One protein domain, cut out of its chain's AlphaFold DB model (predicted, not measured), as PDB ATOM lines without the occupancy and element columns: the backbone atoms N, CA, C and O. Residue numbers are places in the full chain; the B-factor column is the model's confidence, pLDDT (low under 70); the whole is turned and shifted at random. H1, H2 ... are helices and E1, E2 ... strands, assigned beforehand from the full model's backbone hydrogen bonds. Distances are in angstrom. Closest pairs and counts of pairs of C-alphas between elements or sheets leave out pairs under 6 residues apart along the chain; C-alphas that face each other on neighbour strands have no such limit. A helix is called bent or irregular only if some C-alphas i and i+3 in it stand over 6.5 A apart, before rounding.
ATOM      1  N   ALA A 116      -3.476  47.941  63.042       78.75
ATOM      2  CA  ALA A 116      -3.306  48.178  61.618       78.75
ATOM      3  C   ALA A 116      -2.843  49.621  61.382       78.75
ATOM      4  O   ALA A 116      -3.470  50.563  61.869       78.75
ATOM      5  N   VAL A 117      -1.756  49.792  60.631       83.25
ATOM      6  CA  VAL A 117      -1.271  51.106  60.197       83.25
ATOM      7  C   VAL A 117      -1.818  51.363  58.790       83.25
ATOM      8  O   VAL A 117      -1.441  50.635  57.867       83.25
ATOM      9  N   PRO A 118      -2.741  52.327  58.608       84.62
ATOM     10  CA  PRO A 118      -3.339  52.593  57.305       84.62
ATOM     11  C   PRO A 118      -2.277  53.089  56.324       84.62
ATOM     12  O   PRO A 118      -1.408  53.888  56.677       84.62
ATOM     13  N   LEU A 119      -2.358  52.614  55.085       84.31
ATOM     14  CA  LEU A 119      -1.487  53.082  54.014       84.31
ATOM     15  C   LEU A 119      -1.967  54.442  53.514       84.31
ATOM     16  O   LEU A 119      -3.158  54.628  53.267       84.31
ATOM     17  N   THR A 120      -1.028  55.370  53.356       82.94
ATOM     18  CA  THR A 120      -1.295  56.735  52.891       82.94
ATOM     19  C   THR A 120      -0.677  56.987  51.523       82.94
ATOM     20  O   THR A 120       0.218  56.264  51.076       82.94
ATOM     21  N   VAL A 121      -1.100  58.060  50.856       75.62
ATOM     22  CA  VAL A 121      -0.515  58.475  49.567       75.62
ATOM     23  C   VAL A 121       1.006  58.691  49.663       75.62
ATOM     24  O   VAL A 121       1.736  58.346  48.737       75.62
ATOM     25  N   ALA A 122       1.506  59.177  50.804       71.44
ATOM     26  CA  ALA A 122       2.942  59.350  51.045       71.44
ATOM     27  C   ALA A 122       3.705  58.012  51.059       71.44
ATOM     28  O   ALA A 122       4.811  57.924  50.526       71.44
ATOM     29  N   THR A 123       3.085  56.949  51.584       67.19
ATOM     30  CA  THR A 123       3.710  55.617  51.662       67.19
ATOM     31  C   THR A 123       3.870  54.928  50.302       67.19
ATOM     32  O   THR A 123       4.637  53.971  50.202       67.19
ATOM     33  N   ILE A 124       3.224  55.422  49.233       67.06
ATOM     34  CA  ILE A 124       3.339  54.869  47.869       67.06
ATOM     35  C   ILE A 124       4.792  54.894  47.373       67.06
ATOM     36  O   ILE A 124       5.238  53.933  46.748       67.06
ATOM     37  N   ASN A 125       5.527  55.977  47.645       64.81
ATOM     38  CA  ASN A 125       6.891  56.158  47.138       64.81
ATOM     39  C   ASN A 125       7.922  55.332  47.922       64.81
ATOM     40  O   ASN A 125       8.924  54.907  47.355       64.81
ATOM     41  N   GLU A 126       7.671  55.095  49.210       60.59
ATOM     42  CA  GLU A 126       8.563  54.332  50.094       60.59
ATOM     43  C   GLU A 126       8.399  52.816  49.936       60.59
ATOM     44  O   GLU A 126       9.342  52.058  50.147       60.59
ATOM     45  N   THR A 127       7.203  52.362  49.552       59.12
ATOM     46  CA  THR A 127       6.834  50.936  49.520       59.12
ATOM     47  C   THR A 127       6.668  50.374  48.106       59.12
ATOM     48  O   THR A 127       6.089  49.293  47.928       59.12
ATOM     49  N   ASP A 128       7.181  51.083  47.092       55.88
ATOM     50  CA  ASP A 128       7.074  50.685  45.687       55.88
ATOM     51  C   ASP A 128       7.554  49.230  45.514       55.88
ATOM     52  O   ASP A 128       8.620  48.842  45.995       55.88
ATOM     53  N   CYS A 129       6.728  48.392  44.881       61.91
ATOM     54  CA  CYS A 129       6.905  46.938  44.717       61.91
ATOM     55  C   CYS A 129       6.755  46.006  45.948       61.91
ATOM     56  O   CYS A 129       6.771  44.784  45.752       61.91
ATOM     57  N   LEU A 130       6.598  46.504  47.181       62.22
ATOM     58  CA  LEU A 130       6.347  45.669  48.379       62.22
ATOM     59  C   LEU A 130       4.853  45.389  48.608       62.22
ATOM     60  O   LEU A 130       4.474  44.370  49.198       62.22
ATOM     61  N   ILE A 131       4.009  46.289  48.113       70.06
ATOM     62  CA  ILE A 131       2.555  46.264  48.270       70.06
ATOM     63  C   ILE A 131       1.898  45.785  46.962       70.06
ATOM     64  O   ILE A 131       2.422  46.053  45.876       70.06
ATOM     65  N   PRO A 132       0.767  45.052  47.020       71.94
ATOM     66  CA  PRO A 132       0.053  44.609  45.829       71.94
ATOM     67  C   PRO A 132      -0.368  45.760  44.908       71.94
ATOM     68  O   PRO A 132      -0.833  46.802  45.372       71.94
ATOM     69  N   LYS A 133      -0.292  45.523  43.590       73.56
ATOM     70  CA  LYS A 133      -0.588  46.521  42.547       73.56
ATOM     71  C   LYS A 133      -1.961  47.171  42.729       73.56
ATOM     72  O   LYS A 133      -2.057  48.391  42.656       73.56
ATOM     73  N   GLN A 134      -2.990  46.382  43.044       75.56
ATOM     74  CA  GLN A 134      -4.339  46.897  43.294       75.56
ATOM     75  C   GLN A 134      -4.411  47.912  44.444       75.56
ATOM     76  O   GLN A 134      -5.082  48.930  44.310       75.56
ATOM     77  N   MET A 135      -3.720  47.674  45.566       80.69
ATOM     78  CA  MET A 135      -3.721  48.615  46.695       80.69
ATOM     79  C   MET A 135      -3.039  49.932  46.303       80.69
ATOM     80  O   MET A 135      -3.536  51.011  46.620       80.69
ATOM     81  N   THR A 136      -1.941  49.857  45.550       78.25
ATOM     82  CA  THR A 136      -1.247  51.039  45.024       78.25
ATOM     83  C   THR A 136      -2.110  51.819  44.028       78.25
ATOM     84  O   THR A 136      -2.103  53.047  44.047       78.25
ATOM     85  N   GLU A 137      -2.875  51.134  43.174       80.56
ATOM     86  CA  GLU A 137      -3.813  51.766  42.235       80.56
ATOM     87  C   GLU A 137      -4.941  52.513  42.961       80.56
ATOM     88  O   GLU A 137      -5.294  53.615  42.548       80.56
ATOM     89  N   VAL A 138      -5.458  51.964  44.065       84.12
ATOM     90  CA  VAL A 138      -6.462  52.628  44.915       84.12
ATOM     91  C   VAL A 138      -5.900  53.905  45.546       84.12
ATOM     92  O   VAL A 138      -6.539  54.955  45.477       84.12
ATOM     93  N   LEU A 139      -4.694  53.842  46.116       85.00
ATOM     94  CA  LEU A 139      -4.053  55.007  46.738       85.00
ATOM     95  C   LEU A 139      -3.716  56.090  45.702       85.00
ATOM     96  O   LEU A 139      -3.903  57.277  45.959       85.00
ATOM     97  N   ARG A 140      -3.269  55.695  44.503       84.12
ATOM     98  CA  ARG A 140      -2.981  56.635  43.410       84.12
ATOM     99  C   ARG A 140      -4.254  57.274  42.852       84.12
ATOM    100  O   ARG A 140      -4.241  58.462  42.557       84.12
ATOM    101  N   ALA A 141      -5.354  56.524  42.767       83.19
ATOM    102  CA  ALA A 141      -6.647  57.079  42.378       83.19
ATOM    103  C   ALA A 141      -7.114  58.156  43.367       83.19
ATOM    104  O   ALA A 141      -7.556  59.215  42.936       83.19
ATOM    105  N   ALA A 142      -6.963  57.928  44.676       84.44
ATOM    106  CA  ALA A 142      -7.264  58.943  45.685       84.44
ATOM    107  C   ALA A 142      -6.389  60.197  45.529       84.44
ATOM    108  O   ALA A 142      -6.919  61.305  45.526       84.44
ATOM    109  N   ALA A 143      -5.084  60.020  45.306       84.81
ATOM    110  CA  ALA A 143      -4.156  61.127  45.075       84.81
ATOM    111  C   ALA A 143      -4.517  61.966  43.834       84.81
ATOM    112  O   ALA A 143      -4.414  63.193  43.862       84.81
ATOM    113  N   ASP A 144      -4.952  61.320  42.746       83.50
ATOM    114  CA  ASP A 144      -5.406  62.013  41.536       83.50
ATOM    115  C   ASP A 144      -6.663  62.854  41.822       83.50
ATOM    116  O   ASP A 144      -6.728  64.012  41.406       83.50
ATOM    117  N   ILE A 145      -7.620  62.321  42.594       82.12
ATOM    118  CA  ILE A 145      -8.858  63.034  42.957       82.12
ATOM    119  C   ILE A 145      -8.555  64.240  43.850       82.12
ATOM    120  O   ILE A 145      -9.120  65.312  43.635       82.12
ATOM    121  N   GLU A 146      -7.638  64.103  44.810       82.06
ATOM    122  CA  GLU A 146      -7.195  65.221  45.656       82.06
ATOM    123  C   GLU A 146      -6.544  66.345  44.837       82.06
ATOM    124  O   GLU A 146      -6.694  67.522  45.156       82.06
ATOM    125  N   GLN A 147      -5.874  65.997  43.736       83.88
ATOM    126  CA  GLN A 147      -5.306  66.959  42.791       83.88
ATOM    127  C   GLN A 147      -6.329  67.497  41.775       83.88
ATOM    128  O   GLN A 147      -5.947  68.232  40.862       83.88
ATOM    129  N   GLY A 148      -7.609  67.123  41.885       78.69
ATOM    130  CA  GLY A 148      -8.665  67.508  40.945       78.69
ATOM    131  C   GLY A 148      -8.534  66.862  39.560       78.69
ATOM    132  O   GLY A 148      -9.133  67.342  38.597       78.69
ATOM    133  N   LYS A 149      -7.742  65.792  39.429       81.69
ATOM    134  CA  LYS A 149      -7.555  65.040  38.184       81.69
ATOM    135  C   LYS A 149      -8.516  63.858  38.139       81.69
ATOM    136  O   LYS A 149      -8.802  63.226  39.152       81.69
ATOM    137  N   ILE A 150      -8.992  63.527  36.940       77.88
ATOM    138  CA  ILE A 150      -9.772  62.303  36.728       77.88
ATOM    139  C   ILE A 150      -8.805  61.114  36.847       77.88
ATOM    140  O   ILE A 150      -7.818  61.087  36.104       77.88
ATOM    141  N   PRO A 151      -9.062  60.136  37.738       77.94
ATOM    142  CA  PRO A 151      -8.222  58.952  37.870       77.94
ATOM    143  C   PRO A 151      -8.109  58.226  36.538       77.94
ATOM    144  O   PRO A 151      -9.112  57.856  35.926       77.94
ATOM    145  N   THR A 152      -6.880  58.004  36.086       70.38
ATOM    146  CA  THR A 152      -6.613  57.220  34.878       70.38
ATOM    147  C   THR A 152      -5.834  55.968  35.238       70.38
ATOM    148  O   THR A 152      -5.162  55.892  36.269       70.38
ATOM    149  N   LYS A 153      -5.941  54.937  34.395       65.94
ATOM    150  CA  LYS A 153      -5.139  53.729  34.559       65.94
ATOM    151  C   LYS A 153      -3.679  54.081  34.277       65.94
ATOM    152  O   LYS A 153      -3.272  54.167  33.120       65.94
ATOM    153  N   HIS A 154      -2.910  54.323  35.335       59.25
ATOM    154  CA  HIS A 154      -1.493  54.650  35.215       59.25
ATOM    155  C   HIS A 154      -0.730  53.494  34.547       59.25
ATOM    156  O   HIS A 154      -1.020  52.326  34.837       59.25
ATOM    157  N   PRO A 155       0.240  53.782  33.657       52.88
ATOM    158  CA  PRO A 155       1.087  52.754  33.071       52.88
ATOM    159  C   PRO A 155       1.780  51.988  34.196       52.88
ATOM    160  O   PRO A 155       2.321  52.574  35.133       52.88
ATOM    161  N   THR A 156       1.711  50.660  34.113       51.03
ATOM    162  CA  THR A 156       2.302  49.742  35.086       51.03
ATOM    163  C   THR A 156       3.727  50.171  35.404       51.03
ATOM    164  O   THR A 156       4.564  50.209  34.499       51.03
ATOM    165  N   SER A 157       4.017  50.452  36.679       50.47
ATOM    166  CA  SER A 157       5.399  50.553  37.134       50.47
ATOM    167  C   SER A 157       6.148  49.294  36.690       50.47
ATOM    168  O   SER A 157       5.566  48.204  36.598       50.47
ATOM    169  N   ALA A 158       7.438  49.444  36.378       47.78
ATOM    170  CA  ALA A 158       8.346  48.407  35.874       47.78
ATOM    171  C   ALA A 158       8.631  47.284  36.897       47.78
ATOM    172  O   ALA A 158       9.708  46.693  36.943       47.78
ATOM    173  N   CYS A 159       7.662  46.975  37.749       54.56
ATOM    174  CA  CYS A 159       7.728  45.935  38.737       54.56
ATOM    175  C   CYS A 159       7.475  44.579  38.055       54.56
ATOM    176  O   CYS A 159       6.333  44.143  37.870       54.56
ATOM    177  N   LYS A 160       8.568  43.911  37.655       48.88
ATOM    178  CA  LYS A 160       8.574  42.554  37.063       48.88
ATOM    179  C   LYS A 160       8.061  41.466  38.015       48.88
ATOM    180  O   LYS A 160       7.766  40.362  37.571       48.88
ATOM    181  N   ARG A 161       7.948  41.756  39.316       48.50
ATOM    182  CA  ARG A 161       7.360  40.851  40.306       48.50
ATOM    183  C   ARG A 161       5.878  41.150  40.461       48.50
ATOM    184  O   ARG A 161       5.476  41.962  41.286       48.50
ATOM    185  N   THR A 162       5.042  40.440  39.721       43.22
ATOM    186  CA  THR A 162       3.727  40.089  40.252       43.22
ATOM    187  C   THR A 162       3.973  39.155  41.437       43.22
ATOM    188  O   THR A 162       4.138  37.951  41.265       43.22
ATOM    189  N   GLN A 163       4.040  39.690  42.662       48.03
ATOM    190  CA  GLN A 163       3.856  38.866  43.864       48.03
ATOM    191  C   GLN A 163       2.378  38.463  43.954       48.03
ATOM    192  O   GLN A 163       1.679  38.783  44.904       48.03
ATOM    193  N   GLN A 164       1.876  37.798  42.919       43.84
ATOM    194  CA  GLN A 164       0.575  37.170  42.964       43.84
ATOM    195  C   GLN A 164       0.783  35.879  43.747       43.84
ATOM    196  O   GLN A 164       1.312  34.890  43.234       43.84
ATOM    197  N   TYR A 165       0.481  35.935  45.042       46.34
ATOM    198  CA  TYR A 165       0.563  34.783  45.926       46.34
ATOM    199  C   TYR A 165      -0.554  33.806  45.542       46.34
ATOM    200  O   TYR A 165      -1.677  33.892  46.021       46.34
ATOM    201  N   ASN A 166      -0.268  32.911  44.597       42.25
ATOM    202  CA  ASN A 166      -1.273  32.054  43.968       42.25
ATOM    203  C   ASN A 166      -1.482  30.711  44.701       42.25
ATOM    204  O   ASN A 166      -1.782  29.707  44.063       42.25
ATOM    205  N   HIS A 167      -1.289  30.664  46.027       44.09
ATOM    206  CA  HIS A 167      -1.464  29.435  46.812       44.09
ATOM    207  C   HIS A 167      -2.619  29.539  47.810       44.09
ATOM    208  O   HIS A 167      -2.673  30.453  48.629       44.09
ATOM    209  N   LYS A 168      -3.514  28.547  47.737       44.78
ATOM    210  CA  LYS A 168      -4.743  28.377  48.527       44.78
ATOM    211  C   LYS A 168      -4.506  27.828  49.946       44.78
ATOM    212  O   LYS A 168      -5.472  27.520  50.636       44.78
ATOM    213  N   ASP A 169      -3.255  27.716  50.390       41.84
ATOM    214  CA  ASP A 169      -2.900  26.759  51.452       41.84
ATOM    215  C   ASP A 169      -2.596  27.381  52.820       41.84
ATOM    216  O   ASP A 169      -2.199  26.679  53.745       41.84
ATOM    217  N   MET A 170      -2.829  28.682  53.003       41.75
ATOM    218  CA  MET A 170      -2.876  29.262  54.346       41.75
ATOM    219  C   MET A 170      -4.061  30.209  54.445       41.75
ATOM    220  O   MET A 170      -3.950  31.417  54.239       41.75
ATOM    221  N   LEU A 171      -5.230  29.633  54.727       54.03
ATOM    222  CA  LEU A 171      -6.426  30.394  55.052       54.03
ATOM    223  C   LEU A 171      -6.249  30.958  56.471       54.03
ATOM    224  O   LEU A 171      -6.762  30.401  57.438       54.03
ATOM    225  N   ILE A 172      -5.451  32.021  56.608       58.88
ATOM    226  CA  ILE A 172      -5.365  32.758  57.871       58.88
ATOM    227  C   ILE A 172      -6.777  33.307  58.135       58.88
ATOM    228  O   ILE A 172      -7.301  34.030  57.276       58.88
ATOM    229  N   PRO A 173      -7.426  32.948  59.257       65.69
ATOM    230  CA  PRO A 173      -8.729  33.504  59.590       65.69
ATOM    231  C   PRO A 173      -8.617  35.028  59.742       65.69
ATOM    232  O   PRO A 173      -7.541  35.535  60.068       65.69
ATOM    233  N   PRO A 174      -9.701  35.784  59.497       73.19
ATOM    234  CA  PRO A 174      -9.669  37.231  59.647       73.19
ATOM    235  C   PRO A 174      -9.196  37.614  61.052       73.19
ATOM    236  O   PRO A 174      -9.785  37.205  62.055       73.19
ATOM    237  N   LEU A 175      -8.120  38.395  61.113       74.06
ATOM    238  CA  LEU A 175      -7.491  38.805  62.363       74.06
ATOM    239  C   LEU A 175      -8.286  39.961  62.963       74.06
ATOM    240  O   LEU A 175      -8.637  40.901  62.251       74.06
ATOM    241  N   ARG A 176      -8.561  39.930  64.272       74.81
ATOM    242  CA  ARG A 176      -9.187  41.079  64.938       74.81
ATOM    243  C   ARG A 176      -8.193  42.222  65.084       74.81
ATOM    244  O   ARG A 176      -7.121  42.030  65.664       74.81
ATOM    245  N   VAL A 177      -8.589  43.406  64.637       77.88
ATOM    246  CA  VAL A 177      -7.796  44.634  64.717       77.88
ATOM    247  C   VAL A 177      -8.468  45.691  65.587       77.88
ATOM    248  O   VAL A 177      -9.685  45.687  65.776       77.88
ATOM    249  N   MET A 178      -7.667  46.604  66.136       76.75
ATOM    250  CA  MET A 178      -8.186  47.823  66.752       76.75
ATOM    251  C   MET A 178      -8.769  48.741  65.678       76.75
ATOM    252  O   MET A 178      -8.209  48.861  64.590       76.75
ATOM    253  N   HIS A 179      -9.872  49.416  66.005       80.12
ATOM    254  CA  HIS A 179     -10.460  50.403  65.110       80.12
ATOM    255  C   HIS A 179      -9.489  51.576  64.918       80.12
ATOM    256  O   HIS A 179      -9.117  52.247  65.881       80.12
ATOM    257  N   VAL A 180      -9.121  51.852  63.667       83.56
ATOM    258  CA  VAL A 180      -8.297  52.998  63.260       83.56
ATOM    259  C   VAL A 180      -8.956  53.640  62.041       83.56
ATOM    260  O   VAL A 180      -9.500  52.937  61.195       83.56
ATOM    261  N   GLN A 181      -8.935  54.971  61.959       87.62
ATOM    262  CA  GLN A 181      -9.449  55.682  60.790       87.62
ATOM    263  C   GLN A 181      -8.516  55.452  59.592       87.62
ATOM    264  O   GLN A 181      -7.313  55.708  59.677       87.62
ATOM    265  N   GLY A 182      -9.064  54.942  58.490       86.00
ATOM    266  CA  GLY A 182      -8.323  54.687  57.257       86.00
ATOM    267  C   GLY A 182      -8.070  55.963  56.452       86.00
ATOM    268  O   GLY A 182      -8.816  56.937  56.549       86.00
ATOM    269  N   ASP A 183      -7.038  55.960  55.610       88.25
ATOM    270  CA  ASP A 183      -6.795  57.083  54.698       88.25
ATOM    271  C   ASP A 183      -7.728  57.003  53.482       88.25
ATOM    272  O   ASP A 183      -8.573  57.871  53.270       88.25
ATOM    273  N   VAL A 184      -7.655  55.892  52.744       88.94
ATOM    274  CA  VAL A 184      -8.462  55.639  51.545       88.94
ATOM    275  C   VAL A 184      -9.213  54.323  51.690       88.94
ATOM    276  O   VAL A 184      -8.604  53.279  51.922       88.94
ATOM    277  N   CYS A 185     -10.531  54.356  51.497       90.00
ATOM    278  CA  CYS A 185     -11.391  53.182  51.570       90.00
ATOM    279  C   CYS A 185     -12.090  52.863  50.271       90.00
ATOM    280  O   CYS A 185     -12.599  53.741  49.582       90.00
ATOM    281  N   VAL A 186     -12.195  51.567  50.014       88.81
ATOM    282  CA  VAL A 186     -12.993  51.001  48.941       88.81
ATOM    283  C   VAL A 186     -14.236  50.375  49.552       88.81
ATOM    284  O   VAL A 186     -14.153  49.499  50.416       88.81
ATOM    285  N   CYS A 187     -15.390  50.828  49.091       87.50
ATOM    286  CA  CYS A 187     -16.687  50.420  49.588       87.50
ATOM    287  C   CYS A 187     -17.480  49.701  48.496       87.50
ATOM    288  O   CYS A 187     -17.531  50.122  47.339       87.50
ATOM    289  N   SER A 188     -18.111  48.594  48.877       83.06
ATOM    290  CA  SER A 188     -18.967  47.792  48.006       83.06
ATOM    291  C   SER A 188     -20.310  47.572  48.690       83.06
ATOM    292  O   SER A 188     -20.371  47.046  49.804       83.06
ATOM    293  N   GLN A 189     -21.400  47.952  48.021       74.38
ATOM    294  CA  GLN A 189     -22.762  47.789  48.525       74.38
ATOM    295  C   GLN A 189     -23.618  47.061  47.485       74.38
ATOM    296  O   GLN A 189     -24.137  47.650  46.538       74.38
ATOM    297  N   ARG A 190     -23.761  45.743  47.648       66.75
ATOM    298  CA  ARG A 190     -24.646  44.901  46.832       66.75
ATOM    299  C   ARG A 190     -25.799  44.345  47.664       66.75
ATOM    300  O   ARG A 190     -25.608  43.915  48.796       66.75
ATOM    301  N   LEU A 191     -26.991  44.319  47.067       56.91
ATOM    302  CA  LEU A 191     -28.258  44.021  47.750       56.91
ATOM    303  C   LEU A 191     -28.666  42.534  47.782       56.91
ATOM    304  O   LEU A 191     -29.640  42.200  48.448       56.91
ATOM    305  N   LYS A 192     -27.973  41.623  47.082       53.38
ATOM    306  CA  LYS A 192     -28.370  40.202  46.996       53.38
ATOM    307  C   LYS A 192     -27.282  39.274  47.549       53.38
ATOM    308  O   LYS A 192     -26.280  39.073  46.882       53.38
ATOM    309  N   LEU A 193     -27.530  38.734  48.752       55.34
ATOM    310  CA  LEU A 193     -26.794  37.663  49.458       55.34
ATOM    311  C   LEU A 193     -25.260  37.792  49.465       55.34
ATOM    312  O   LEU A 193     -24.560  37.059  48.770       55.34
ATOM    313  N   ASN A 194     -24.742  38.678  50.320       59.94
ATOM    314  CA  ASN A 194     -23.306  38.945  50.418       59.94
ATOM    315  C   ASN A 194     -22.741  38.654  51.803       59.94
ATOM    316  O   ASN A 194     -23.422  38.778  52.821       59.94
ATOM    317  N   VAL A 195     -21.460  38.291  51.823       69.19
ATOM    318  CA  VAL A 195     -20.675  38.186  53.054       69.19
ATOM    319  C   VAL A 195     -20.410  39.606  53.555       69.19
ATOM    320  O   VAL A 195     -19.753  40.391  52.870       69.19
ATOM    321  N   ASN A 196     -20.937  39.942  54.737       77.75
ATOM    322  CA  ASN A 196     -20.675  41.224  55.386       77.75
ATOM    323  C   ASN A 196     -19.253  41.220  55.968       77.75
ATOM    324  O   ASN A 196     -18.973  40.467  56.903       77.75
ATOM    325  N   THR A 197     -18.358  42.024  55.391       77.25
ATOM    326  CA  THR A 197     -16.943  42.097  55.790       77.25
ATOM    327  C   THR A 197     -16.683  43.152  56.861       77.25
ATOM    328  O   THR A 197     -15.680  43.046  57.556       77.25
ATOM    329  N   GLY A 198     -17.589  44.117  57.048       83.44
ATOM    330  CA  GLY A 198     -17.448  45.204  58.023       83.44
ATOM    331  C   GLY A 198     -17.294  46.580  57.372       83.44
ATOM    332  O   GLY A 198     -17.018  46.693  56.178       83.44
ATOM    333  N   TRP A 199     -17.515  47.635  58.156       87.12
ATOM    334  CA  TRP A 199     -17.487  49.026  57.695       87.12
ATOM    335  C   TRP A 199     -16.419  49.807  58.456       87.12
ATOM    336  O   TRP A 199     -16.516  49.943  59.672       87.12
ATOM    337  N   SER A 200     -15.412  50.291  57.733       89.25
ATOM    338  CA  SER A 200     -14.373  51.190  58.245       89.25
ATOM    339  C   SER A 200     -14.702  52.656  57.943       89.25
ATOM    340  O   SER A 200     -15.305  52.944  56.907       89.25
ATOM    341  N   ASP A 201     -14.275  53.564  58.825       88.81
ATOM    342  CA  ASP A 201     -14.348  55.018  58.621       88.81
ATOM    343  C   ASP A 201     -13.029  55.576  58.067       88.81
ATOM    344  O   ASP A 201     -11.945  55.123  58.453       88.81
ATOM    345  N   CYS A 202     -13.116  56.497  57.101       89.19
ATOM    346  CA  CYS A 202     -11.993  56.838  56.227       89.19
ATOM    347  C   CYS A 202     -12.062  58.264  55.684       89.19
ATOM    348  O   CYS A 202     -13.150  58.791  55.455       89.19
ATOM    349  N   ARG A 203     -10.898  58.866  55.411       88.38
ATOM    350  CA  ARG A 203     -10.803  60.234  54.868       88.38
ATOM    351  C   ARG A 203     -11.349  60.333  53.440       88.38
ATOM    352  O   ARG A 203     -12.146  61.223  53.149       88.38
ATOM    353  N   VAL A 204     -10.917  59.427  52.564       87.50
ATOM    354  CA  VAL A 204     -11.361  59.325  51.168       87.50
ATOM    355  C   VAL A 204     -12.139  58.031  50.996       87.50
ATOM    356  O   VAL A 204     -11.623  56.942  51.257       87.50
ATOM    357  N   ARG A 205     -13.382  58.131  50.528       88.50
ATOM    358  CA  ARG A 205     -14.254  56.975  50.311       88.50
ATOM    359  C   ARG A 205     -14.500  56.777  48.823       88.50
ATOM    360  O   ARG A 205     -14.962  57.696  48.167       88.50
ATOM    361  N   ILE A 206     -14.229  55.585  48.301       88.50
ATOM    362  CA  ILE A 206     -14.466  55.204  46.905       88.50
ATOM    363  C   ILE A 206     -15.505  54.082  46.877       88.50
ATOM    364  O   ILE A 206     -15.214  52.946  47.247       88.50
ATOM    365  N   ASP A 207     -16.717  54.385  46.427       86.88
ATOM    366  CA  ASP A 207     -17.795  53.413  46.267       86.88
ATOM    367  C   ASP A 207     -17.768  52.805  44.851       86.88
ATOM    368  O   ASP A 207     -17.783  53.512  43.840       86.88
ATOM    369  N   ILE A 208     -17.745  51.472  44.765       82.56
ATOM    370  CA  ILE A 208     -17.775  50.733  43.495       82.56
ATOM    371  C   ILE A 208     -19.238  50.492  43.084       82.56
ATOM    372  O   ILE A 208     -19.956  49.734  43.746       82.56
ATOM    373  N   LYS A 209     -19.685  51.081  41.963       74.00
ATOM    374  CA  LYS A 209     -21.012  50.809  41.371       74.00
ATOM    375  C   LYS A 209     -20.995  49.470  40.592       74.00
ATOM    376  O   LYS A 209     -19.949  48.893  40.319       74.00
ATOM    377  N   ASN A 210     -22.177  48.916  40.298       66.19
ATOM    378  CA  ASN A 210     -22.401  47.535  39.824       66.19
ATOM    379  C   ASN A 210     -21.471  47.047  38.665       66.19
ATOM    380  O   ASN A 210     -21.017  47.818  37.830       66.19
ATOM    381  N   SER A 211     -21.220  45.728  38.602       55.78
ATOM    382  CA  SER A 211     -20.058  45.060  37.952       55.78
ATOM    383  C   SER A 211     -19.847  45.209  36.447       55.78
ATOM    384  O   SER A 211     -18.827  44.724  35.962       55.78
ATOM    385  N   THR A 212     -20.766  45.790  35.689       52.50
ATOM    386  CA  THR A 212     -20.682  45.764  34.222       52.50
ATOM    387  C   THR A 212     -20.080  47.027  33.623       52.50
ATOM    388  O   THR A 212     -19.545  46.955  32.523       52.50
ATOM    389  N   THR A 213     -20.118  48.163  34.328       51.66
ATOM    390  CA  THR A 213     -19.644  49.454  33.794       51.66
ATOM    391  C   THR A 213     -18.351  49.959  34.428       51.66
ATOM    392  O   THR A 213     -17.740  50.864  33.876       51.66
ATOM    393  N   GLY A 214     -17.899  49.374  35.545       67.81
ATOM    394  CA  GLY A 214     -16.642  49.773  36.186       67.81
ATOM    395  C   GLY A 214     -16.634  51.229  36.657       67.81
ATOM    396  O   GLY A 214     -15.569  51.829  36.713       67.81
ATOM    397  N   ASN A 215     -17.796  51.813  36.963       82.00
ATOM    398  CA  ASN A 215     -17.882  53.187  37.453       82.00
ATOM    399  C   ASN A 215     -17.694  53.220  38.977       82.00
ATOM    400  O   ASN A 215     -18.335  52.467  39.713       82.00
ATOM    401  N   CYS A 216     -16.837  54.120  39.435       85.25
ATOM    402  CA  CYS A 216     -16.544  54.405  40.831       85.25
ATOM    403  C   CYS A 216     -17.036  55.810  41.176       85.25
ATOM    404  O   CYS A 216     -17.031  56.707  40.331       85.25
ATOM    405  N   THR A 217     -17.437  56.005  42.427       86.06
ATOM    406  CA  THR A 217     -17.746  57.331  42.965       86.06
ATOM    407  C   THR A 217     -16.896  57.604  44.178       86.06
ATOM    408  O   THR A 217     -16.963  56.848  45.144       86.06
ATOM    409  N   ALA A 218     -16.099  58.665  44.133       85.81
ATOM    410  CA  ALA A 218     -15.347  59.110  45.291       85.81
ATOM    411  C   ALA A 218     -16.116  60.182  46.053       85.81
ATOM    412  O   ALA A 218     -16.740  61.055  45.455       85.81
ATOM    413  N   VAL A 219     -16.036  60.112  47.374       85.81
ATOM    414  CA  VAL A 219     -16.572  61.087  48.314       85.81
ATOM    415  C   VAL A 219     -15.399  61.626  49.126       85.81
ATOM    416  O   VAL A 219     -14.774  60.883  49.886       85.81
ATOM    417  N   ILE A 220     -15.096  62.915  48.952       85.12
ATOM    418  CA  ILE A 220     -14.056  63.635  49.703       85.12
ATOM    419  C   ILE A 220     -14.686  64.897  50.280       85.12
ATOM    420  O   ILE A 220     -15.179  65.741  49.534       85.12
ATOM    421  N   GLY A 221     -14.728  65.015  51.610       77.81
ATOM    422  CA  GLY A 221     -15.297  66.195  52.278       77.81
ATOM    423  C   GLY A 221     -16.751  66.512  51.888       77.81
ATOM    424  O   GLY A 221     -17.152  67.668  51.938       77.81
ATOM    425  N   GLY A 222     -17.528  65.508  51.458       76.50
ATOM    426  CA  GLY A 222     -18.917  65.661  50.999       76.50
ATOM    427  C   GLY A 222     -19.097  65.941  49.500       76.50
ATOM    428  O   GLY A 222     -20.230  65.949  49.026       76.50
ATOM    429  N   ILE A 223     -18.014  66.124  48.738       79.31
ATOM    430  CA  ILE A 223     -18.060  66.288  47.279       79.31
ATOM    431  C   ILE A 223     -17.992  64.911  46.619       79.31
ATOM    432  O   ILE A 223     -17.093  64.126  46.918       79.31
ATOM    433  N   THR A 224     -18.932  64.633  45.715       83.88
ATOM    434  CA  THR A 224     -19.004  63.379  44.957       83.88
ATOM    435  C   THR A 224     -18.412  63.542  43.560       83.88
ATOM    436  O   THR A 224     -18.868  64.402  42.802       83.88
ATOM    437  N   THR A 225     -17.446  62.701  43.192       83.50
ATOM    438  CA  THR A 225     -16.864  62.657  41.844       83.50
ATOM    439  C   THR A 225     -17.029  61.272  41.225       83.50
ATOM    440  O   THR A 225     -16.619  60.260  41.794       83.50
ATOM    441  N   ASP A 226     -17.635  61.225  40.039       85.62
ATOM    442  CA  ASP A 226     -17.858  59.990  39.287       85.62
ATOM    443  C   ASP A 226     -16.714  59.789  38.279       85.62
ATOM    444  O   ASP A 226     -16.376  60.691  37.512       85.62
ATOM    445  N   PHE A 227     -16.112  58.599  38.269       84.50
ATOM    446  CA  PHE A 227     -15.013  58.237  37.368       84.50
ATOM    447  C   PHE A 227     -15.031  56.741  37.040       84.50
ATOM    448  O   PHE A 227     -15.714  55.948  37.685       84.50
ATOM    449  N   THR A 228     -14.261  56.326  36.038       83.88
ATOM    450  CA  THR A 228     -14.080  54.903  35.722       83.88
ATOM    451  C   THR A 228     -13.005  54.311  36.631       83.88
ATOM    452  O   THR A 228     -11.876  54.795  36.644       83.88
ATOM    453  N   CYS A 229     -13.330  53.261  37.389       80.44
ATOM    454  CA  CYS A 229     -12.414  52.589  38.307       80.44
ATOM    455  C   CYS A 229     -11.150  52.116  37.558       80.44
ATOM    456  O   CYS A 229     -11.257  51.285  36.651       80.44
ATOM    457  N   PRO A 230      -9.946  52.584  37.934       76.19
ATOM    458  CA  PRO A 230      -8.709  52.146  37.288       76.19
ATOM    459  C   PRO A 230      -8.268  50.736  37.724       76.19
ATOM    460  O   PRO A 230      -7.429  50.134  37.055       76.19
ATOM    461  N   PHE A 231      -8.861  50.205  38.799       73.69
ATOM    462  CA  PHE A 231      -8.578  48.902  39.405       73.69
ATOM    463  C   PHE A 231      -9.788  47.955  39.325       73.69
ATOM    464  O   PHE A 231     -10.944  48.381  39.273       73.69
ATOM    465  N   SER A 232      -9.529  46.644  39.326       68.12
ATOM    466  CA  SER A 232     -10.564  45.604  39.440       68.12
ATOM    467  C   SER A 232     -10.973  45.370  40.903       68.12
ATOM    468  O   SER A 232     -10.394  45.958  41.814       68.12
ATOM    469  N   LYS A 233     -11.996  44.530  41.150       66.44
ATOM    470  CA  LYS A 233     -12.430  44.193  42.521       66.44
ATOM    471  C   LYS A 233     -11.211  43.785  43.376       66.44
ATOM    472  O   LYS A 233     -10.418  42.969  42.897       66.44
ATOM    473  N   PRO A 234     -11.081  44.305  44.613       65.31
ATOM    474  CA  PRO A 234      -9.939  44.010  45.470       65.31
ATOM    475  C   PRO A 234      -9.860  42.507  45.749       65.31
ATOM    476  O   PRO A 234     -10.797  41.904  46.272       65.31
ATOM    477  N   GLY A 235      -8.749  41.905  45.340       59.06
ATOM    478  CA  GLY A 235      -8.482  40.474  45.457       59.06
ATOM    479  C   GLY A 235      -6.994  40.131  45.555       59.06
ATOM    480  O   GLY A 235      -6.670  39.007  45.929       59.06
ATOM    481  N   ASP A 236      -6.100  41.078  45.262       62.59
ATOM    482  CA  ASP A 236      -4.660  40.888  45.386       62.59
ATOM    483  C   ASP A 236      -4.199  40.961  46.848       62.59
ATOM    484  O   ASP A 236      -4.723  41.729  47.662       62.59
ATOM    485  N   THR A 237      -3.172  40.167  47.160       55.88
ATOM    486  CA  THR A 237      -2.712  39.904  48.529       55.88
ATOM    487  C   THR A 237      -1.188  39.931  48.625       55.88
ATOM    488  O   THR A 237      -0.509  39.489  47.698       55.88
ATOM    489  N   SER A 238      -0.646  40.376  49.762       59.50
ATOM    490  CA  SER A 238       0.785  40.309  50.106       59.50
ATOM    491  C   SER A 238       0.951  39.773  51.538       59.50
ATOM    492  O   SER A 238       0.043  39.952  52.349       59.50
ATOM    493  N   PRO A 239       2.084  39.131  51.890       54.31
ATOM    494  CA  PRO A 239       2.342  38.668  53.256       54.31
ATOM    495  C   PRO A 239       2.298  39.781  54.317       54.31
ATOM    496  O   PRO A 239       1.964  39.504  55.464       54.31
ATOM    497  N   ALA A 240       2.625  41.024  53.941       57.91
ATOM    498  CA  ALA A 240       2.735  42.154  54.871       57.91
ATOM    499  C   ALA A 240       1.551  43.141  54.815       57.91
ATOM    500  O   ALA A 240       1.341  43.893  55.766       57.91
ATOM    501  N   ALA A 241       0.777  43.141  53.722       75.81
ATOM    502  CA  ALA A 241      -0.319  44.084  53.500       75.81
ATOM    503  C   ALA A 241      -1.679  43.378  53.538       75.81
ATOM    504  O   ALA A 241      -1.878  42.353  52.882       75.81
ATOM    505  N   VAL A 242      -2.619  43.953  54.285       82.44
ATOM    506  CA  VAL A 242      -3.951  43.392  54.539       82.44
ATOM    507  C   VAL A 242      -5.048  44.402  54.218       82.44
ATOM    508  O   VAL A 242      -4.824  45.612  54.213       82.44
ATOM    509  N   TRP A 243      -6.257  43.897  53.982       85.94
ATOM    510  CA  TRP A 243      -7.463  44.715  53.871       85.94
ATOM    511  C   TRP A 243      -8.185  44.774  55.212       85.94
ATOM    512  O   TRP A 243      -8.614  43.742  55.721       85.94
ATOM    513  N   VAL A 244      -8.349  45.967  55.775       87.69
ATOM    514  CA  VAL A 244      -9.039  46.161  57.055       87.69
ATOM    515  C   VAL A 244     -10.459  46.651  56.823       87.69
ATOM    516  O   VAL A 244     -10.658  47.728  56.261       87.69
ATOM    517  N   CYS A 245     -11.434  45.873  57.283       88.44
ATOM    518  CA  CYS A 245     -12.860  46.164  57.202       88.44
ATOM    519  C   CYS A 245     -13.463  46.094  58.619       88.44
ATOM    520  O   CYS A 245     -13.565  45.013  59.202       88.44
ATOM    521  N   GLY A 246     -13.862  47.232  59.191       87.44
ATOM    522  CA  GLY A 246     -14.374  47.304  60.563       87.44
ATOM    523  C   GLY A 246     -13.349  46.828  61.601       87.44
ATOM    524  O   GLY A 246     -12.291  47.427  61.755       87.44
ATOM    525  N   ASP A 247     -13.666  45.746  62.316       83.38
ATOM    526  CA  ASP A 247     -12.819  45.149  63.359       83.38
ATOM    527  C   ASP A 247     -11.936  43.995  62.852       83.38
ATOM    528  O   ASP A 247     -11.318  43.291  63.655       83.38
ATOM    529  N   ARG A 248     -11.886  43.760  61.533       84.69
ATOM    530  CA  ARG A 248     -11.220  42.593  60.938       84.69
ATOM    531  C   ARG A 248     -10.236  42.969  59.841       84.69
ATOM    532  O   ARG A 248     -10.557  43.730  58.932       84.69
ATOM    533  N   ALA A 249      -9.060  42.355  59.893       84.00
ATOM    534  CA  ALA A 249      -8.070  42.357  58.830       84.00
ATOM    535  C   ALA A 249      -8.133  41.050  58.033       84.00
ATOM    536  O   ALA A 249      -8.055  39.950  58.584       84.00
ATOM    537  N   TYR A 250      -8.241  41.187  56.719       79.06
ATOM    538  CA  TYR A 250      -8.326  40.105  55.756       79.06
ATOM    539  C   TYR A 250      -7.037  40.047  54.941       79.06
ATOM    540  O   TYR A 250      -6.707  40.984  54.212       79.06
ATOM    541  N   HIS A 251      -6.336  38.915  55.019       74.19
ATOM    542  CA  HIS A 251      -5.253  38.612  54.083       74.19
ATOM    543  C   HIS A 251      -5.797  38.328  52.684       74.19
ATOM    544  O   HIS A 251      -5.185  38.746  51.711       74.19
ATOM    545  N   PHE A 252      -6.961  37.673  52.594       70.69
ATOM    546  CA  PHE A 252      -7.663  37.374  51.348       70.69
ATOM    547  C   PHE A 252      -9.093  37.904  51.424       70.69
ATOM    548  O   PHE A 252      -9.829  37.587  52.363       70.69
ATOM    549  N   MET A 253      -9.501  38.689  50.428       70.56
ATOM    550  CA  MET A 253     -10.885  39.145  50.326       70.56
ATOM    551  C   MET A 253     -11.769  38.016  49.762       70.56
ATOM    552  O   MET A 253     -11.301  37.241  48.919       70.56
ATOM    553  N   PRO A 254     -13.033  37.867  50.207       65.12
ATOM    554  CA  PRO A 254     -13.913  36.832  49.678       65.12
ATOM    555  C   PRO A 254     -14.062  36.961  48.156       65.12
ATOM    556  O   PRO A 254     -14.362  38.037  47.649       65.12
ATOM    557  N   GLN A 255     -13.905  35.852  47.424       58.91
ATOM    558  CA  GLN A 255     -14.120  35.826  45.965       58.91
ATOM    559  C   GLN A 255     -15.592  36.042  45.571       58.91
ATOM    560  O   GLN A 255     -15.893  36.386  44.428       58.91
ATOM    561  N   LYS A 256     -16.518  35.815  46.513       60.00
ATOM    562  CA  LYS A 256     -17.947  36.111  46.358       60.00
ATOM    563  C   LYS A 256     -18.189  37.615  46.496       60.00
ATOM    564  O   LYS A 256     -17.372  38.328  47.069       60.00
ATOM    565  N   ASP A 257     -19.328  38.086  45.999       70.19
ATOM    566  CA  ASP A 257     -19.743  39.468  46.225       70.19
ATOM    567  C   ASP A 257     -19.763  39.768  47.741       70.19
ATOM    568  O   ASP A 257     -20.362  39.047  48.546       70.19
ATOM    569  N   TRP A 258     -19.012  40.797  48.136       76.69
ATOM    570  CA  TRP A 258     -18.838  41.221  49.522       76.69
ATOM    571  C   TRP A 258     -19.443  42.607  49.724       76.69
ATOM    572  O   TRP A 258     -19.553  43.411  48.786       76.69
ATOM    573  N   THR A 259     -19.857  42.867  50.959       81.19
ATOM    574  CA  THR A 259     -20.416  44.155  51.373       81.19
ATOM    575  C   THR A 259     -19.651  44.700  52.559       81.19
ATOM    576  O   THR A 259     -19.537  44.013  53.575       81.19
ATOM    577  N   GLY A 260     -19.172  45.931  52.433       86.69
ATOM    578  CA  GLY A 260     -18.388  46.592  53.466       86.69
ATOM    579  C   GLY A 260     -17.581  47.764  52.921       86.69
ATOM    580  O   GLY A 260     -17.627  48.057  51.725       86.69
ATOM    581  N   CYS A 261     -16.827  48.401  53.809       88.25
ATOM    582  CA  CYS A 261     -15.849  49.438  53.494       88.25
ATOM    583  C   CYS A 261     -14.504  49.032  54.067       88.25
ATOM    584  O   CYS A 261     -14.412  48.789  55.271       88.25
ATOM    585  N   CYS A 262     -13.490  48.956  53.210       88.94
ATOM    586  CA  CYS A 262     -12.189  48.416  53.568       88.94
ATOM    587  C   CYS A 262     -11.055  49.337  53.113       88.94
ATOM    588  O   CYS A 262     -11.108  49.863  52.001       88.94
ATOM    589  N   TYR A 263     -10.010  49.479  53.927       90.44
ATOM    590  CA  TYR A 263      -8.780  50.189  53.558       90.44
ATOM    591  C   TYR A 263      -7.573  49.248  53.534       90.44
ATOM    592  O   TYR A 263      -7.549  48.258  54.274       90.44
ATOM    593  N   PRO A 264      -6.558  49.540  52.705       87.81
ATOM    594  CA  PRO A 264      -5.294  48.829  52.752       87.81
ATOM    595  C   PRO A 264      -4.474  49.294  53.968       87.81
ATOM    596  O   PRO A 264      -4.349  50.492  54.238       87.81
ATOM    597  N   ALA A 265      -3.900  48.346  54.705       85.31
ATOM    598  CA  ALA A 265      -3.072  48.622  55.873       85.31
ATOM    599  C   ALA A 265      -1.907  47.633  55.997       85.31
ATOM    600  O   ALA A 265      -1.967  46.505  55.502       85.31
ATOM    601  N   LEU A 266      -0.858  48.051  56.704       78.12
ATOM    602  CA  LEU A 266       0.215  47.174  57.162       78.12
ATOM    603  C   LEU A 266      -0.082  46.708  58.589       78.12
ATOM    604  O   LEU A 266      -0.505  47.497  59.441       78.12
ATOM    605  N   MET A 267       0.133  45.422  58.855       71.56
ATOM    606  CA  MET A 267      -0.036  44.865  60.199       71.56
ATOM    607  C   MET A 267       1.203  45.157  61.036       71.56
ATOM    608  O   MET A 267       2.301  44.726  60.687       71.56
ATOM    609  N   ASN A 268       1.029  45.849  62.161       66.38
ATOM    610  CA  ASN A 268       2.076  45.955  63.166       66.38
ATOM    611  C   ASN A 268       1.946  44.777  64.144       66.38
ATOM    612  O   ASN A 268       0.907  44.606  64.783       66.38
ATOM    613  N   VAL A 269       3.003  43.969  64.252       55.56
ATOM    614  CA  VAL A 269       3.094  42.813  65.163       55.56
ATOM    615  C   VAL A 269       3.194  43.210  66.640       55.56
ATOM    616  O   VAL A 269       3.098  42.336  67.498       55.56
ATOM    617  N   GLY A 270       3.367  44.497  66.966       50.53
ATOM    618  CA  GLY A 270       3.434  44.969  68.358       50.53
ATOM    619  C   GLY A 270       4.603  44.369  69.150       50.53
ATOM    620  O   GLY A 270       4.602  44.386  70.377       50.53
TER     621      GLY A 270
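What this domain is: This is residues 116 to 270 of the 506 residues of the protein "Syncytin-A" of Anabarilius grahami (UniProt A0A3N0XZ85). One strongly twisted, branched sheet of nine strands is gathered round the long bent strand E9, and helix H2 packs across one face of it, at E2 and E4. The row E4, E5, E6 makes one end of the sheet and the hairpin E7 and E8 the other; the short helix H1 lies off the sheet, and residues 147 to 181 swing round the outside in a wide arc with no named element. The 155 printed residues have E1, then two named helices, then E2 to E9; the sheet mixes parallel and antiparallel pairs. The class is mixed, helices and strands, with under half of the residues in named elements. The whole is compact, with a radius of gyration of the C-alphas of 14.7 A and spans of 40 by 39 by 30 A.

How they stand to each other: Start at E9, residues 258 to 268, which bends by 71 degrees at residue 261. On one side of it look for E1, residues 116 to 118, antiparallel, with N 117 and O 266 within hydrogen-bond range at 2.9 A, and E2, residues 182 to 188, antiparallel, with N 186 and O 262 at 2.8 A. On the other side are E3, residues 195 to 199, parallel, with N 197 and O 259 at 2.9 A, and E7, residues 241 to 245, antiparallel, with N 242 and O 265 at 2.9 A. E4, residues 202 to 208, is E2's parallel neighbour, with N 185 and O 204 at 2.8 A. E4, E5, residues 215 to 220, and E6, residues 223 to 228, form a meander, each strand the antiparallel neighbour of the one before; in its two hairpins find N 207 and O 217 at 2.8 A, and N 218 and O 225 at 2.9 A. E7 forms a hairpin with E8, residues 248 to 250, with N 245 and O 248 at 2.8 A. H2, residues 133 to 146, is on the sheet at a height of 7.7 A and runs across the strands, at 74 degrees to E2 on the local plane; its closest C-alphas to E2 are Leu 139 and Val 184, 6.6 A. H1, residues 123 to 126, is not on the sheet and only just touches H2, with 3 pairs of C-alphas within 8 A, the closest Ile 124 and Thr 136, 6.6 A. In H2 every O i to N i+4 pair is within hydrogen-bond range; H1 is too short for one.

Where its parts are: Find C-alpha 116, where E1 begins, at (-3.306, 48.178, 61.618). H2 runs 20.1 A from C-alpha 133 at (-0.588, 46.521, 42.547). E9 runs 25.4 A and ends at C-alpha 268, (2.076, 45.955, 63.166); E6 runs 16.7 A and E5 16.5 A.

The domain as a whole: The C-alphas farthest apart, of Asp 169 and Ile 223, are 42.5 A apart. The printed part has no cut; the links H2 to E2 and E6 to E7 are long. The mean pLDDT of the printed part is 72.8, and 55 residues are under 70, among them 153 to 173.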